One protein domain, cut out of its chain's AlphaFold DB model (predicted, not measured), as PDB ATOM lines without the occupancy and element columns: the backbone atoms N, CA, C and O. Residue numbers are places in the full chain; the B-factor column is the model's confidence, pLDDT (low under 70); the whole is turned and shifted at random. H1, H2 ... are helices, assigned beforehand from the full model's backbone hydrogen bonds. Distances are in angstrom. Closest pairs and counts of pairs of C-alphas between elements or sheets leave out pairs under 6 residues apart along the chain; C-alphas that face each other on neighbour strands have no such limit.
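AT A GLANCE: This is residues 82 to 200 of the 411 residues of an uncharacterized protein of Psychrobacillus insolitus (UniProt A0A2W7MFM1). H4 runs through the core, crossed by H5, with H3 side by side. H1 packs on H2 and H5; H6 touches no helix. The printed part has 119 residues with six named helices, H1 to H6: all helix, compact, radius of gyration of the C-alphas 13.9 A, spans 38 by 29 by 25 A.

HOW THE PARTS SIT: The hub H4, residues 136 to 154, touches H5, 170 to 185, at a steep tilt of 56 degrees, the closest C-alphas being 145 and 181, 4.4 A apart. Hairpins are H3, 115 to 123, with H4, and H1, 82 to 97, with H2, 103 to 111. H6, 195 to 200, is close to H3 but not clearly touching. Every O i to N i+4 pair is within hydrogen-bond range in H1 to H4, 10 of 12 in H5, 1 of 2 in H6.

IN THESE COORDINATES: H4 is 26.9 A long. C-alpha 82 is at (21.636, 22.273, -55.675), C-alpha 200 at (5.532, 11.272, -34.610).

THE WHOLE: Links H3 to H4 and H4 to H5 are long. pLDDT is under 70 in 51 residues.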
ATOM      1  N   ALA A  82      20.959  20.981 -55.764       83.44
ATOM      2  CA  ALA A  82      21.636  22.273 -55.675       83.44
ATOM      3  C   ALA A  82      21.189  23.300 -56.737       83.44
ATOM      4  O   ALA A  82      20.947  24.454 -56.367       83.44
ATOM      5  N   PRO A  83      21.032  22.944 -58.031       81.88
ATOM      6  CA  PRO A  83      20.565  23.889 -59.045       81.88
ATOM      7  C   PRO A  83      19.123  24.345 -58.809       81.88
ATOM      8  O   PRO A  83      18.835  25.527 -58.955       81.88
ATOM      9  N   ALA A  84      18.232  23.430 -58.412       79.31
ATOM     10  CA  ALA A  84      16.829  23.749 -58.146       79.31
ATOM     11  C   ALA A  84      16.704  24.738 -56.980       79.31
ATOM     12  O   ALA A  84      16.021  25.753 -57.079       79.31
ATOM     13  N   TYR A  85      17.461  24.488 -55.913       86.06
ATOM     14  CA  TYR A  85      17.478  25.347 -54.742       86.06
ATOM     15  C   TYR A  85      18.076  26.727 -55.024       86.06
ATOM     16  O   TYR A  85      17.544  27.745 -54.582       86.06
ATOM     17  N   MET A  86      19.173  26.780 -55.783       88.69
ATOM     18  CA  MET A  86      19.791  28.049 -56.162       88.69
ATOM     19  C   MET A  86      18.905  28.874 -57.089       88.69
ATOM     20  O   MET A  86      18.807  30.077 -56.878       88.69
ATOM     21  N   ASN A  87      18.244  28.253 -58.071       85.88
ATOM     22  CA  ASN A  87      17.302  28.959 -58.942       85.88
ATOM     23  C   ASN A  87      16.203  29.619 -58.113       85.88
ATOM     24  O   ASN A  87      15.996  30.826 -58.212       85.88
ATOM     25  N   ARG A  88      15.601  28.849 -57.203       84.75
ATOM     26  CA  ARG A  88      14.527  29.349 -56.356       84.75
ATOM     27  C   ARG A  88      14.957  30.494 -55.444       84.75
ATOM     28  O   ARG A  88      14.233  31.465 -55.229       84.75
ATOM     29  N   PHE A  89      16.162  30.386 -54.904       88.69
ATOM     30  CA  PHE A  89      16.737  31.421 -54.063       88.69
ATOM     31  C   PHE A  89      17.081  32.700 -54.847       88.69
ATOM     32  O   PHE A  89      16.918  33.804 -54.326       88.69
ATOM     33  N   GLU A  90      17.535  32.585 -56.098       87.25
ATOM     34  CA  GLU A  90      17.784  33.749 -56.956       87.25
ATOM     35  C   GLU A  90      16.485  34.438 -57.395       87.25
ATOM     36  O   GLU A  90      16.440  35.666 -57.394       87.25
ATOM     37  N   GLU A  91      15.413  33.691 -57.675       84.62
ATOM     38  CA  GLU A  91      14.078  34.264 -57.919       84.62
ATOM     39  C   GLU A  91      13.594  35.074 -56.712       84.62
ATOM     40  O   GLU A  91      13.171  36.224 -56.850       84.62
ATOM     41  N   PHE A  92      13.736  34.513 -55.506       86.31
ATOM     42  CA  PHE A  92      13.412  35.217 -54.269       86.31
ATOM     43  C   PHE A  92      14.247  36.496 -54.106       86.31
ATOM     44  O   PHE A  92      13.714  37.564 -53.803       86.31
ATOM     45  N   LYS A  93      15.559  36.432 -54.369       84.38
ATOM     46  CA  LYS A  93      16.443  37.613 -54.357       84.38
ATOM     47  C   LYS A  93      16.019  38.679 -55.349       84.38
ATOM     48  O   LYS A  93      16.054  39.866 -55.016       84.38
ATOM     49  N   GLU A  94      15.667  38.266 -56.558       80.69
ATOM     50  CA  GLU A  94      15.214  39.178 -57.593       80.69
ATOM     51  C   GLU A  94      13.966  39.927 -57.119       80.69
ATOM     52  O   GLU A  94      13.956  41.158 -57.189       80.69
ATOM     53  N   LEU A  95      12.980  39.233 -56.543       79.06
ATOM     54  CA  LEU A  95      11.764  39.853 -56.002       79.06
ATOM     55  C   LEU A  95      12.054  40.926 -54.956       79.06
ATOM     56  O   LEU A  95      11.510  42.025 -55.041       79.06
ATOM     57  N   LEU A  96      12.937  40.641 -53.997       77.50
ATOM     58  CA  LEU A  96      13.253  41.596 -52.931       77.50
ATOM     59  C   LEU A  96      14.041  42.818 -53.416       77.50
ATOM     60  O   LEU A  96      14.027  43.862 -52.764       77.50
ATOM     61  N   SER A  97      14.758  42.697 -54.536       71.75
ATOM     62  CA  SER A  97      15.574  43.787 -55.081       71.75
ATOM     63  C   SER A  97      14.739  44.930 -55.673       71.75
ATOM     64  O   SER A  97      15.200  46.076 -55.724       71.75
ATOM     65  N   TYR A  98      13.493  44.649 -56.058       57.97
ATOM     66  CA  TYR A  98      12.524  45.655 -56.468       57.97
ATOM     67  C   TYR A  98      11.764  46.103 -55.214       57.97
ATOM     68  O   TYR A  98      10.967  45.354 -54.668       57.97
ATOM     69  N   GLY A  99      12.056  47.311 -54.714       53.56
ATOM     70  CA  GLY A  99      11.482  47.908 -53.490       53.56
ATOM     71  C   GLY A  99       9.983  48.243 -53.570       53.56
ATOM     72  O   GLY A  99       9.584  49.378 -53.315       53.56
ATOM     73  N   GLY A 100       9.191  47.253 -53.960       55.91
ATOM     74  CA  GLY A 100       7.775  47.228 -54.285       55.91
ATOM     75  C   GLY A 100       7.577  45.972 -55.130       55.91
ATOM     76  O   GLY A 100       8.013  45.960 -56.280       55.91
ATOM     77  N   MET A 101       7.032  44.907 -54.532       59.03
ATOM     78  CA  MET A 101       6.822  43.624 -55.211       59.03
ATOM     79  C   MET A 101       5.995  43.858 -56.472       59.03
ATOM     80  O   MET A 101       4.849  44.294 -56.398       59.03
ATOM     81  N   ASP A 102       6.618  43.628 -57.624       67.38
ATOM     82  CA  ASP A 102       5.913  43.508 -58.890       67.38
ATOM     83  C   ASP A 102       4.901  42.371 -58.731       67.38
ATOM     84  O   ASP A 102       5.292  41.217 -58.551       67.38
ATOM     85  N   GLU A 103       3.616  42.725 -58.704       67.44
ATOM     86  CA  GLU A 103       2.507  41.814 -58.411       67.44
ATOM     87  C   GLU A 103       2.529  40.606 -59.359       67.44
ATOM     88  O   GLU A 103       2.292  39.481 -58.930       67.44
ATOM     89  N   GLU A 104       2.930  40.805 -60.619       66.75
ATOM     90  CA  GLU A 104       3.069  39.729 -61.604       66.75
ATOM     91  C   GLU A 104       4.189  38.750 -61.224       66.75
ATOM     92  O   GLU A 104       3.988  37.536 -61.243       66.75
ATOM     93  N   LYS A 105       5.354  39.254 -60.797       71.38
ATOM     94  CA  LYS A 105       6.478  38.401 -60.374       71.38
ATOM     95  C   LYS A 105       6.211  37.707 -59.043       71.38
ATOM     96  O   LYS A 105       6.620  36.564 -58.860       71.38
ATOM     97  N   GLN A 106       5.542  38.388 -58.116       72.06
ATOM     98  CA  GLN A 106       5.124  37.810 -56.841       72.06
ATOM     99  C   GLN A 106       4.170  36.637 -57.080       72.06
ATOM    100  O   GLN A 106       4.378  35.549 -56.549       72.06
ATOM    101  N   LEU A 107       3.160  36.841 -57.927       67.06
ATOM    102  CA  LEU A 107       2.222  35.791 -58.305       67.06
ATOM    103  C   LEU A 107       2.920  34.651 -59.043       67.06
ATOM    104  O   LEU A 107       2.637  33.497 -58.743       67.06
ATOM    105  N   GLN A 108       3.859  34.947 -59.944       72.00
ATOM    106  CA  GLN A 108       4.649  33.918 -60.618       72.00
ATOM    107  C   GLN A 108       5.449  33.076 -59.617       72.00
ATOM    108  O   GLN A 108       5.408  31.851 -59.674       72.00
ATOM    109  N   TYR A 109       6.112  33.714 -58.653       74.38
ATOM    110  CA  TYR A 109       6.854  33.010 -57.612       74.38
ATOM    111  C   TYR A 109       5.948  32.126 -56.756       74.38
ATOM    112  O   TYR A 109       6.288  30.974 -56.504       74.38
ATOM    113  N   LEU A 110       4.789  32.638 -56.335       70.62
ATOM    114  CA  LEU A 110       3.822  31.895 -55.521       70.62
ATOM    115  C   LEU A 110       3.090  30.793 -56.297       70.62
ATOM    116  O   LEU A 110       2.603  29.841 -55.682       70.62
ATOM    117  N   ALA A 111       3.013  30.917 -57.623       62.50
ATOM    118  CA  ALA A 111       2.431  29.911 -58.502       62.50
ATOM    119  C   ALA A 111       3.336  28.686 -58.686       62.50
ATOM    120  O   ALA A 111       2.846  27.643 -59.118       62.50
ATOM    121  N   GLU A 112       4.623  28.787 -58.343       65.44
ATOM    122  CA  GLU A 112       5.588  27.691 -58.400       65.44
ATOM    123  C   GLU A 112       5.744  27.014 -57.028       65.44
ATOM    124  O   GLU A 112       5.856  27.663 -55.988       65.44
ATOM    125  N   SER A 113       5.721  25.678 -57.009       60.56
ATOM    126  CA  SER A 113       5.647  24.900 -55.766       60.56
ATOM    127  C   SER A 113       7.024  24.506 -55.220       60.56
ATOM    128  O   SER A 113       7.646  23.568 -55.719       60.56
ATOM    129  N   ASP A 114       7.391  25.060 -54.063       68.94
ATOM    130  CA  ASP A 114       8.615  24.718 -53.316       68.94
ATOM    131  C   ASP A 114       8.616  23.313 -52.695       68.94
ATOM    132  O   ASP A 114       9.659  22.769 -52.325       68.94
ATOM    133  N   TRP A 115       7.447  22.677 -52.613       59.09
ATOM    134  CA  TRP A 115       7.300  21.447 -51.845       59.09
ATOM    135  C   TRP A 115       8.040  20.234 -52.438       59.09
ATOM    136  O   TRP A 115       8.580  19.412 -51.704       59.09
ATOM    137  N   LEU A 116       8.115  20.094 -53.766       59.88
ATOM    138  CA  LEU A 116       8.888  18.994 -54.374       59.88
ATOM    139  C   LEU A 116      10.357  19.049 -53.961       59.88
ATOM    140  O   LEU A 116      10.974  18.035 -53.640       59.88
ATOM    141  N   LEU A 117      10.901  20.261 -53.925       69.81
ATOM    142  CA  LEU A 117      12.264  20.486 -53.502       69.81
ATOM    143  C   LEU A 117      12.436  20.174 -52.011       69.81
ATOM    144  O   LEU A 117      13.378  19.460 -51.670       69.81
ATOM    145  N   GLN A 118      11.522  20.605 -51.129       68.25
ATOM    146  CA  GLN A 118      11.672  20.267 -49.706       68.25
ATOM    147  C   GLN A 118      11.500  18.756 -49.462       68.25
ATOM    148  O   GLN A 118      12.311  18.163 -48.754       68.25
ATOM    149  N   ARG A 119      10.535  18.081 -50.112       61.34
ATOM    150  CA  ARG A 119      10.387  16.611 -50.044       61.34
ATOM    151  C   ARG A 119      11.631  15.883 -50.528       61.34
ATOM    152  O   ARG A 119      12.016  14.877 -49.927       61.34
ATOM    153  N   ALA A 120      12.255  16.360 -51.600       65.94
ATOM    154  CA  ALA A 120      13.493  15.777 -52.088       65.94
ATOM    155  C   ALA A 120      14.621  15.883 -51.071       65.94
ATOM    156  O   ALA A 120      15.329  14.907 -50.838       65.94
ATOM    157  N   ILE A 121      14.738  17.037 -50.419       68.75
ATOM    158  CA  ILE A 121      15.728  17.272 -49.374       68.75
ATOM    159  C   ILE A 121      15.465  16.369 -48.163       68.75
ATOM    160  O   ILE A 121      16.396  15.708 -47.718       68.75
ATOM    161  N   GLU A 122      14.217  16.250 -47.694       66.56
ATOM    162  CA  GLU A 122      13.855  15.408 -46.536       66.56
ATOM    163  C   GLU A 122      14.005  13.906 -46.777       66.56
ATOM    164  O   GLU A 122      14.395  13.175 -45.869       66.56
ATOM    165  N   SER A 123      13.645  13.423 -47.967       60.94
ATOM    166  CA  SER A 123      13.574  11.983 -48.236       60.94
ATOM    167  C   SER A 123      14.897  11.372 -48.691       60.94
ATOM    168  O   SER A 123      15.086  10.171 -48.512       60.94
ATOM    169  N   GLY A 124      15.793  12.139 -49.327       58.19
ATOM    170  CA  GLY A 124      16.981  11.572 -49.983       58.19
ATOM    171  C   GLY A 124      16.685  10.710 -51.214       58.19
ATOM    172  O   GLY A 124      17.618  10.256 -51.875       58.19
ATOM    173  N   GLU A 125      15.406  10.487 -51.523       53.84
ATOM    174  CA  GLU A 125      14.904   9.491 -52.474       53.84
ATOM    175  C   GLU A 125      13.756  10.054 -53.338       53.84
ATOM    176  O   GLU A 125      12.902   9.299 -53.806       53.84
ATOM    177  N   SER A 126      13.692  11.377 -53.549       59.97
ATOM    178  CA  SER A 126      12.680  11.950 -54.447       59.97
ATOM    179  C   SER A 126      12.851  11.434 -55.871       59.97
ATOM    180  O   SER A 126      13.960  11.198 -56.359       59.97
ATOM    181  N   LEU A 127      11.714  11.289 -56.551       55.50
ATOM    182  CA  LEU A 127      11.671  10.919 -57.960       55.50
ATOM    183  C   LEU A 127      12.096  12.070 -58.880       55.50
ATOM    184  O   LEU A 127      12.226  11.822 -60.069       55.50
ATOM    185  N   PHE A 128      12.309  13.289 -58.367       55.34
ATOM    186  CA  PHE A 128      12.681  14.479 -59.145       55.34
ATOM    187  C   PHE A 128      14.091  15.002 -58.858       55.34
ATOM    188  O   PHE A 128      14.736  15.528 -59.766       55.34
ATOM    189  N   TYR A 129      14.577  14.861 -57.620       65.00
ATOM    190  CA  TYR A 129      15.887  15.369 -57.210       65.00
ATOM    191  C   TYR A 129      16.558  14.436 -56.194       65.00
ATOM    192  O   TYR A 129      15.897  13.829 -55.355       65.00
ATOM    193  N   ASN A 130      17.889  14.361 -56.223       63.47
ATOM    194  CA  ASN A 130      18.676  13.589 -55.262       63.47
ATOM    195  C   ASN A 130      19.350  14.528 -54.245       63.47
ATOM    196  O   ASN A 130      20.134  15.393 -54.638       63.47
ATOM    197  N   SER A 131      19.057  14.356 -52.952       67.25
ATOM    198  CA  SER A 131      19.640  15.153 -51.858       67.25
ATOM    199  C   SER A 131      20.774  14.446 -51.102       67.25
ATOM    200  O   SER A 131      21.226  14.931 -50.061       67.25
ATOM    201  N   GLN A 132      21.257  13.302 -51.609       65.88
ATOM    202  CA  GLN A 132      22.354  12.558 -50.988       65.88
ATOM    203  C   GLN A 132      23.557  13.462 -50.685       65.88
ATOM    204  O   GLN A 132      24.147  14.062 -51.579       65.88
ATOM    205  N   GLY A 133      23.956  13.499 -49.411       71.56
ATOM    206  CA  GLY A 133      25.121  14.256 -48.939       71.56
ATOM    207  C   GLY A 133      24.808  15.422 -48.000       71.56
ATOM    208  O   GLY A 133      25.749  15.998 -47.459       71.56
ATOM    209  N   LEU A 134      23.531  15.735 -47.766       80.12
ATOM    210  CA  LEU A 134      23.099  16.664 -46.721       80.12
ATOM    211  C   LEU A 134      22.887  15.928 -45.388       80.12
ATOM    212  O   LEU A 134      22.391  14.801 -45.354       80.12
ATOM    213  N   SER A 135      23.275  16.558 -44.282       83.25
ATOM    214  CA  SER A 135      22.931  16.113 -42.927       83.25
ATOM    215  C   SER A 135      21.483  16.462 -42.569       83.25
ATOM    216  O   SER A 135      20.896  17.363 -43.161       83.25
ATOM    217  N   GLU A 136      20.905  15.787 -41.569       76.88
ATOM    218  CA  GLU A 136      19.530  16.046 -41.098       76.88
ATOM    219  C   GLU A 136      19.305  17.512 -40.683       76.88
ATOM    220  O   GLU A 136      18.245  18.080 -40.933       76.88
ATOM    221  N   GLU A 137      20.321  18.142 -40.095       81.25
ATOM    222  CA  GLU A 137      20.296  19.555 -39.712       81.25
ATOM    223  C   GLU A 137      20.302  20.481 -40.939       81.25
ATOM    224  O   GLU A 137      19.503  21.412 -41.025       81.25
ATOM    225  N   GLU A 138      21.154  20.206 -41.931       85.38
ATOM    226  CA  GLU A 138      21.175  20.962 -43.191       85.38
ATOM    227  C   GLU A 138      19.860  20.806 -43.962       85.38
ATOM    228  O   GLU A 138      19.350  21.783 -44.503       85.38
ATOM    229  N   ILE A 139      19.296  19.596 -43.966       80.31
ATOM    230  CA  ILE A 139      17.982  19.277 -44.535       80.31
ATOM    231  C   ILE A 139      16.906  20.143 -43.878       80.31
ATOM    232  O   ILE A 139      16.180  20.856 -44.570       80.31
ATOM    233  N   TYR A 140      16.843  20.144 -42.546       81.25
ATOM    234  CA  TYR A 140      15.876  20.938 -41.796       81.25
ATOM    235  C   TYR A 140      16.005  22.438 -42.091       81.25
ATOM    236  O   TYR A 140      15.005  23.107 -42.363       81.25
ATOM    237  N   ASN A 141      17.231  22.964 -42.081       86.94
ATOM    238  CA  ASN A 141      17.498  24.386 -42.287       86.94
ATOM    239  C   ASN A 141      17.152  24.851 -43.705       86.94
ATOM    240  O   ASN A 141      16.570  25.924 -43.872       86.94
ATOM    241  N   LEU A 142      17.477  24.048 -44.720       88.75
ATOM    242  CA  LEU A 142      17.101  24.324 -46.105       88.75
ATOM    243  C   LEU A 142      15.571  24.281 -46.262       88.75
ATOM    244  O   LEU A 142      14.951  25.223 -46.740       88.75
ATOM    245  N   ASN A 143      14.898  23.257 -45.757       83.81
ATOM    246  CA  ASN A 143      13.446  23.188 -45.933       83.81
ATOM    247  C   ASN A 143      12.695  24.300 -45.201       83.81
ATOM    248  O   ASN A 143      11.769  24.887 -45.767       83.81
ATOM    249  N   SER A 144      13.165  24.646 -44.000       82.50
ATOM    250  CA  SER A 144      12.708  25.821 -43.262       82.50
ATOM    251  C   SER A 144      12.901  27.091 -44.087       82.50
ATOM    252  O   SER A 144      11.988  27.900 -44.191       82.50
ATOM    253  N   LEU A 145      14.069  27.274 -44.711       89.69
ATOM    254  CA  LEU A 145      14.332  28.440 -45.549       89.69
ATOM    255  C   LEU A 145      13.374  28.509 -46.751       89.69
ATOM    256  O   LEU A 145      12.799  29.568 -46.974       89.69
ATOM    257  N   LEU A 146      13.155  27.415 -47.490       86.62
ATOM    258  CA  LEU A 146      12.155  27.373 -48.574       86.62
ATOM    259  C   LEU A 146      10.759  27.758 -48.086       86.62
ATOM    260  O   LEU A 146      10.101  28.588 -48.707       86.62
ATOM    261  N   PHE A 147      10.342  27.199 -46.949       81.38
ATOM    262  CA  PHE A 147       9.046  27.495 -46.353       81.38
ATOM    263  C   PHE A 147       8.915  28.980 -46.012       81.38
ATOM    264  O   PHE A 147       7.965  29.635 -46.428       81.38
ATOM    265  N   TYR A 148       9.893  29.542 -45.307       82.69
ATOM    266  CA  TYR A 148       9.826  30.932 -44.874       82.69
ATOM    267  C   TYR A 148      10.007  31.937 -46.017       82.69
ATOM    268  O   TYR A 148       9.463  33.035 -45.932       82.69
ATOM    269  N   MET A 149      10.720  31.588 -47.098       86.19
ATOM    270  CA  MET A 149      10.736  32.401 -48.320       86.19
ATOM    271  C   MET A 149       9.345  32.453 -48.957       86.19
ATOM    272  O   MET A 149       8.864  33.545 -49.253       86.19
ATOM    273  N   TYR A 150       8.674  31.304 -49.094       79.62
ATOM    274  CA  TYR A 150       7.299  31.232 -49.593       79.62
ATOM    275  C   TYR A 150       6.340  32.066 -48.736       79.62
ATOM    276  O   TYR A 150       5.656  32.949 -49.251       79.62
ATOM    277  N   GLU A 151       6.340  31.844 -47.420       75.56
ATOM    278  CA  GLU A 151       5.473  32.550 -46.472       75.56
ATOM    279  C   GLU A 151       5.689  34.065 -46.493       75.56
ATOM    280  O   GLU A 151       4.729  34.835 -46.451       75.56
ATOM    281  N   TYR A 152       6.947  34.499 -46.597       79.56
ATOM    282  CA  TYR A 152       7.288  35.913 -46.686       79.56
ATOM    283  C   TYR A 152       6.750  36.555 -47.972       79.56
ATOM    284  O   TYR A 152       6.235  37.670 -47.927       79.56
ATOM    285  N   VAL A 153       6.847  35.868 -49.118       77.94
ATOM    286  CA  VAL A 153       6.288  36.368 -50.387       77.94
ATOM    287  C   VAL A 153       4.758  36.322 -50.378       77.94
ATOM    288  O   VAL A 153       4.125  37.205 -50.950       77.94
ATOM    289  N   ALA A 154       4.148  35.331 -49.725       71.50
ATOM    290  CA  ALA A 154       2.695  35.192 -49.642       71.50
ATOM    291  C   ALA A 154       2.061  36.281 -48.765       71.50
ATOM    292  O   ALA A 154       1.028  36.841 -49.120       71.50
ATOM    293  N   ASN A 155       2.702  36.607 -47.641       69.31
ATOM    294  CA  ASN A 155       2.212  37.572 -46.661       69.31
ATOM    295  C   ASN A 155       3.291  38.613 -46.340       69.31
ATOM    296  O   ASN A 155       3.835  38.627 -45.231       69.31
ATOM    297  N   PRO A 156       3.626  39.495 -47.293       62.12
ATOM    298  CA  PRO A 156       4.719  40.424 -47.102       62.12
ATOM    299  C   PRO A 156       4.377  41.444 -46.018       62.12
ATOM    300  O   PRO A 156       3.489  42.280 -46.174       62.12
ATOM    301  N   SER A 157       5.104  41.392 -44.901       58.66
ATOM    302  CA  SER A 157       5.011  42.432 -43.877       58.66
ATOM    303  C   SER A 157       5.560  43.751 -44.440       58.66
ATOM    304  O   SER A 157       6.654  43.769 -45.006       58.66
ATOM    305  N   GLU A 158       4.841  44.864 -44.263       53.69
ATOM    306  CA  GLU A 158       5.246  46.185 -44.780       53.69
ATOM    307  C   GLU A 158       6.559  46.720 -44.164       53.69
ATOM    308  O   GLU A 158       7.132  47.685 -44.672       53.69
ATOM    309  N   GLU A 159       7.048  46.132 -43.066       49.03
ATOM    310  CA  GLU A 159       8.015  46.803 -42.190       49.03
ATOM    311  C   GLU A 159       9.482  46.373 -42.308       49.03
ATOM    312  O   GLU A 159      10.328  47.046 -41.717       49.03
ATOM    313  N   ILE A 160       9.861  45.320 -43.042       49.94
ATOM    314  CA  ILE A 160      11.249  44.825 -42.950       49.94
ATOM    315  C   ILE A 160      11.856  44.537 -44.323       49.94
ATOM    316  O   ILE A 160      11.520  43.573 -44.994       49.94
ATOM    317  N   GLN A 161      12.831  45.365 -44.721       57.66
ATOM    318  CA  GLN A 161      13.756  45.033 -45.804       57.66
ATOM    319  C   GLN A 161      14.631  43.860 -45.351       57.66
ATOM    320  O   GLN A 161      15.630  44.052 -44.655       57.66
ATOM    321  N   PHE A 162      14.255  42.639 -45.730       67.75
ATOM    322  CA  PHE A 162      15.125  41.481 -45.574       67.75
ATOM    323  C   PHE A 162      16.373  41.671 -46.447       67.75
ATOM    324  O   PHE A 162      16.330  41.593 -47.675       67.75
ATOM    325  N   ALA A 163      17.503  41.979 -45.810       66.88
ATOM    326  CA  ALA A 163      18.766  42.178 -46.501       66.88
ATOM    327  C   ALA A 163      19.406  40.821 -46.814       66.88
ATOM    328  O   ALA A 163      20.159  40.271 -46.008       66.88
ATOM    329  N   ILE A 164      19.135  40.290 -48.007       70.88
ATOM    330  CA  ILE A 164      19.835  39.102 -48.493       70.88
ATOM    331  C   ILE A 164      21.301  39.464 -48.737       70.88
ATOM    332  O   ILE A 164      21.627  40.302 -49.579       70.88
ATOM    333  N   GLY A 165      22.210  38.844 -47.983       69.25
ATOM    334  CA  GLY A 165      23.645  38.957 -48.242       69.25
ATOM    335  C   GLY A 165      24.036  38.388 -49.616       69.25
ATOM    336  O   GLY A 165      23.291  37.625 -50.222       69.25
ATOM    337  N   ASP A 166      25.239  38.711 -50.101       79.44
ATOM    338  CA  ASP A 166      25.735  38.204 -51.391       79.44
ATOM    339  C   ASP A 166      26.030  36.690 -51.314       79.44
ATOM    340  O   ASP A 166      27.088  36.270 -50.843       79.44
ATOM    341  N   ILE A 167      25.061  35.875 -51.730       87.50
ATOM    342  CA  ILE A 167      25.142  34.412 -51.824       87.50
ATOM    343  C   ILE A 167      25.121  34.044 -53.309       87.50
ATOM    344  O   ILE A 167      24.204  34.451 -54.020       87.50
ATOM    345  N   LYS A 168      26.148  33.313 -53.766       86.94
ATOM    346  CA  LYS A 168      26.375  32.947 -55.182       86.94
ATOM    347  C   LYS A 168      26.484  31.446 -55.431       86.94
ATOM    348  O   LYS A 168      26.693  31.030 -56.568       86.94
ATOM    349  N   SER A 169      26.440  30.629 -54.383       91.31
ATOM    350  CA  SER A 169      26.573  29.182 -54.509       91.31
ATOM    351  C   SER A 169      25.724  28.443 -53.492       91.31
ATOM    352  O   SER A 169      25.465  28.947 -52.397       91.31
ATOM    353  N   PHE A 170      25.367  27.207 -53.842       90.69
ATOM    354  CA  PHE A 170      24.600  26.325 -52.970       90.69
ATOM    355  C   PHE A 170      25.316  26.068 -51.643       90.69
ATOM    356  O   PHE A 170      24.692  26.078 -50.595       90.69
ATOM    357  N   GLU A 171      26.643  25.949 -51.659       91.31
ATOM    358  CA  GLU A 171      27.441  25.801 -50.438       91.31
ATOM    359  C   GLU A 171      27.320  26.998 -49.490       91.31
ATOM    360  O   GLU A 171      27.184  26.831 -48.280       91.31
ATOM    361  N   GLN A 172      27.337  28.220 -50.029       92.19
ATOM    362  CA  GLN A 172      27.139  29.424 -49.220       92.19
ATOM    363  C   GLN A 172      25.716  29.492 -48.669       92.19
ATOM    364  O   GLN A 172      25.530  29.891 -47.521       92.19
ATOM    365  N   LEU A 173      24.735  29.098 -49.480       91.19
ATOM    366  CA  LEU A 173      23.333  29.060 -49.093       91.19
ATOM    367  C   LEU A 173      23.084  28.030 -47.991       91.19
ATOM    368  O   LEU A 173      22.487  28.367 -46.979       91.19
ATOM    369  N   ARG A 174      23.634  26.820 -48.135       91.25
ATOM    370  CA  ARG A 174      23.581  25.735 -47.150       91.25
ATOM    371  C   ARG A 174      24.119  26.169 -45.791       91.25
ATOM    372  O   ARG A 174      23.462  25.959 -44.781       91.25
ATOM    373  N   VAL A 175      25.278  26.830 -45.766       90.62
ATOM    374  CA  VAL A 175      25.888  27.332 -44.520       90.62
ATOM    375  C   VAL A 175      25.066  28.456 -43.883       90.62
ATOM    376  O   VAL A 175      25.056  28.592 -42.665       90.62
ATOM    377  N   LYS A 176      24.385  29.275 -44.692       91.31
ATOM    378  CA  LYS A 176      23.576  30.405 -44.212       91.31
ATOM    379  C   LYS A 176      22.103  30.073 -43.991       91.31
ATOM    380  O   LYS A 176      21.368  30.945 -43.535       91.31
ATOM    381  N   ALA A 177      21.666  28.858 -44.315       91.00
ATOM    382  CA  ALA A 177      20.253  28.511 -44.357       91.00
ATOM    383  C   ALA A 177      19.562  28.739 -43.009       91.00
ATOM    384  O   ALA A 177      18.498  29.341 -42.985       91.00
ATOM    385  N   GLU A 178      20.210  28.360 -41.904       91.19
ATOM    386  CA  GLU A 178      19.712  28.578 -40.539       91.19
ATOM    387  C   GLU A 178      19.569  30.069 -40.186       91.19
ATOM    388  O   GLU A 178      18.565  30.502 -39.626       91.19
ATOM    389  N   GLU A 179      20.575  30.886 -40.508       91.00
ATOM    390  CA  GLU A 179      20.549  32.326 -40.223       91.00
ATOM    391  C   GLU A 179      19.413  33.012 -40.994       91.00
ATOM    392  O   GLU A 179      18.654  33.812 -40.437       91.00
ATOM    393  N   LEU A 180      19.279  32.677 -42.280       89.81
ATOM    394  CA  LEU A 180      18.253  33.233 -43.157       89.81
ATOM    395  C   LEU A 180      16.856  32.749 -42.760       89.81
ATOM    396  O   LEU A 180      15.942  33.569 -42.702       89.81
ATOM    397  N   SER A 181      16.695  31.458 -42.451       88.88
ATOM    398  CA  SER A 181      15.411  30.885 -42.040       88.88
ATOM    399  C   SER A 181      14.942  31.482 -40.718       88.88
ATOM    400  O   SER A 181      13.807  31.924 -40.646       88.88
ATOM    401  N   ASN A 182      15.812  31.607 -39.712       87.44
ATOM    402  CA  ASN A 182      15.471  32.243 -38.435       87.44
ATOM    403  C   ASN A 182      15.095  33.718 -38.600       87.44
ATOM    404  O   ASN A 182      14.187  34.217 -37.934       87.44
ATOM    405  N   THR A 183      15.793  34.424 -39.493       87.31
ATOM    406  CA  THR A 183      15.466  35.819 -39.786       87.31
ATOM    407  C   THR A 183      14.088  35.912 -40.432       87.31
ATOM    408  O   THR A 183      13.264  36.673 -39.943       87.31
ATOM    409  N   LEU A 184      13.804  35.115 -41.467       84.31
ATOM    410  CA  LEU A 184      12.495  35.111 -42.128       84.31
ATOM    411  C   LEU A 184      11.376  34.612 -41.203       84.31
ATOM    412  O   LEU A 184      10.312  35.213 -41.186       84.31
ATOM    413  N   ALA A 185      11.632  33.606 -40.366       83.31
ATOM    414  CA  ALA A 185      10.686  33.098 -39.372       83.31
ATOM    415  C   ALA A 185      10.232  34.183 -38.390       83.31
ATOM    416  O   ALA A 185       9.078  34.214 -37.984       83.31
ATOM    417  N   SER A 186      11.120  35.113 -38.021       82.00
ATOM    418  CA  SER A 186      10.752  36.248 -37.161       82.00
ATOM    419  C   SER A 186       9.813  37.259 -37.836       82.00
ATOM    420  O   SER A 186       9.253  38.121 -37.158       82.00
ATOM    421  N   LEU A 187       9.659  37.159 -39.159       78.31
ATOM    422  CA  LEU A 187       8.822  38.016 -40.000       78.31
ATOM    423  C   LEU A 187       7.515  37.325 -40.409       78.31
ATOM    424  O   LEU A 187       6.646  37.976 -40.985       78.31
ATOM    425  N   THR A 188       7.370  36.031 -40.123       70.19
ATOM    426  CA  THR A 188       6.198  35.220 -40.462       70.19
ATOM    427  C   THR A 188       5.506  34.728 -39.186       70.19
ATOM    428  O   THR A 188       6.097  34.664 -38.112       70.19
ATOM    429  N   ASN A 189       4.216  34.394 -39.279       64.31
ATOM    430  CA  ASN A 189       3.427  33.937 -38.122       64.31
ATOM    431  C   ASN A 189       3.329  32.407 -38.008       64.31
ATOM    432  O   ASN A 189       2.745  31.905 -37.047       64.31
ATOM    433  N   ASN A 190       3.865  31.675 -38.985       62.78
ATOM    434  CA  ASN A 190       3.730  30.227 -39.094       62.78
ATOM    435  C   ASN A 190       5.044  29.541 -38.729       62.78
ATOM    436  O   ASN A 190       6.099  30.014 -39.124       62.78
ATOM    437  N   GLU A 191       4.984  28.431 -37.995       68.75
ATOM    438  CA  GLU A 191       6.161  27.629 -37.647       68.75
ATOM    439  C   GLU A 191       6.374  26.528 -38.690       68.75
ATOM    440  O   GLU A 191       5.431  25.836 -39.082       68.75
ATOM    441  N   TYR A 192       7.618  26.352 -39.137       70.38
ATOM    442  CA  TYR A 192       7.983  25.219 -39.980       70.38
ATOM    443  C   TYR A 192       7.906  23.908 -39.187       70.38
ATOM    444  O   TYR A 192       8.585  23.747 -38.173       70.38
ATOM    445  N   ILE A 193       7.130  22.944 -39.687       57.41
ATOM    446  CA  ILE A 193       7.061  21.580 -39.153       57.41
ATOM    447  C   ILE A 193       7.609  20.627 -40.216       57.41
ATOM    448  O   ILE A 193       7.125  20.599 -41.345       57.41
ATOM    449  N   SER A 194       8.625  19.841 -39.852       57.25
ATOM    450  CA  SER A 194       9.199  18.823 -40.742       57.25
ATOM    451  C   SER A 194       8.299  17.596 -40.883       57.25
ATOM    452  O   SER A 194       7.598  17.207 -39.948       57.25
ATOM    453  N   THR A 195       8.434  16.876 -41.994       54.19
ATOM    454  CA  THR A 195       7.710  15.611 -42.220       54.19
ATOM    455  C   THR A 195       7.926  14.570 -41.121       54.19
ATOM    456  O   THR A 195       7.014  13.825 -40.764       54.19
ATOM    457  N   ALA A 196       9.143  14.470 -40.584       50.56
ATOM    458  CA  ALA A 196       9.454  13.499 -39.534       50.56
ATOM    459  C   ALA A 196       8.740  13.834 -38.207       50.56
ATOM    460  O   ALA A 196       8.355  12.934 -37.452       50.56
ATOM    461  N   GLN A 197       8.534  15.125 -37.928       46.59
ATOM    462  CA  GLN A 197       7.754  15.591 -36.779       46.59
ATOM    463  C   GLN A 197       6.248  15.388 -37.002       46.59
ATOM    464  O   GLN A 197       5.560  14.966 -36.074       46.59
ATOM    465  N   GLU A 198       5.752  15.572 -38.231       43.91
ATOM    466  CA  GLU A 198       4.364  15.245 -38.603       43.91
ATOM    467  C   GLU A 198       4.044  13.753 -38.357       43.91
ATOM    468  O   GLU A 198       2.974  13.419 -37.854       43.91
ATOM    469  N   GLN A 199       4.999  12.845 -38.609       42.06
ATOM    470  CA  GLN A 199       4.831  11.392 -38.417       42.06
ATOM    471  C   GLN A 199       4.833  10.920 -36.951       42.06
ATOM    472  O   GLN A 199       4.364   9.820 -36.653       42.06
ATOM    473  N   THR A 200       5.405  11.689 -36.021       37.66
ATOM    474  CA  THR A 200       5.532  11.272 -34.610       37.66
ATOM    475  C   THR A 200       4.396  11.775 -33.720       37.66
ATOM    476  O   THR A 200       4.179  11.213 -32.642       37.66
TER     477      THR A 200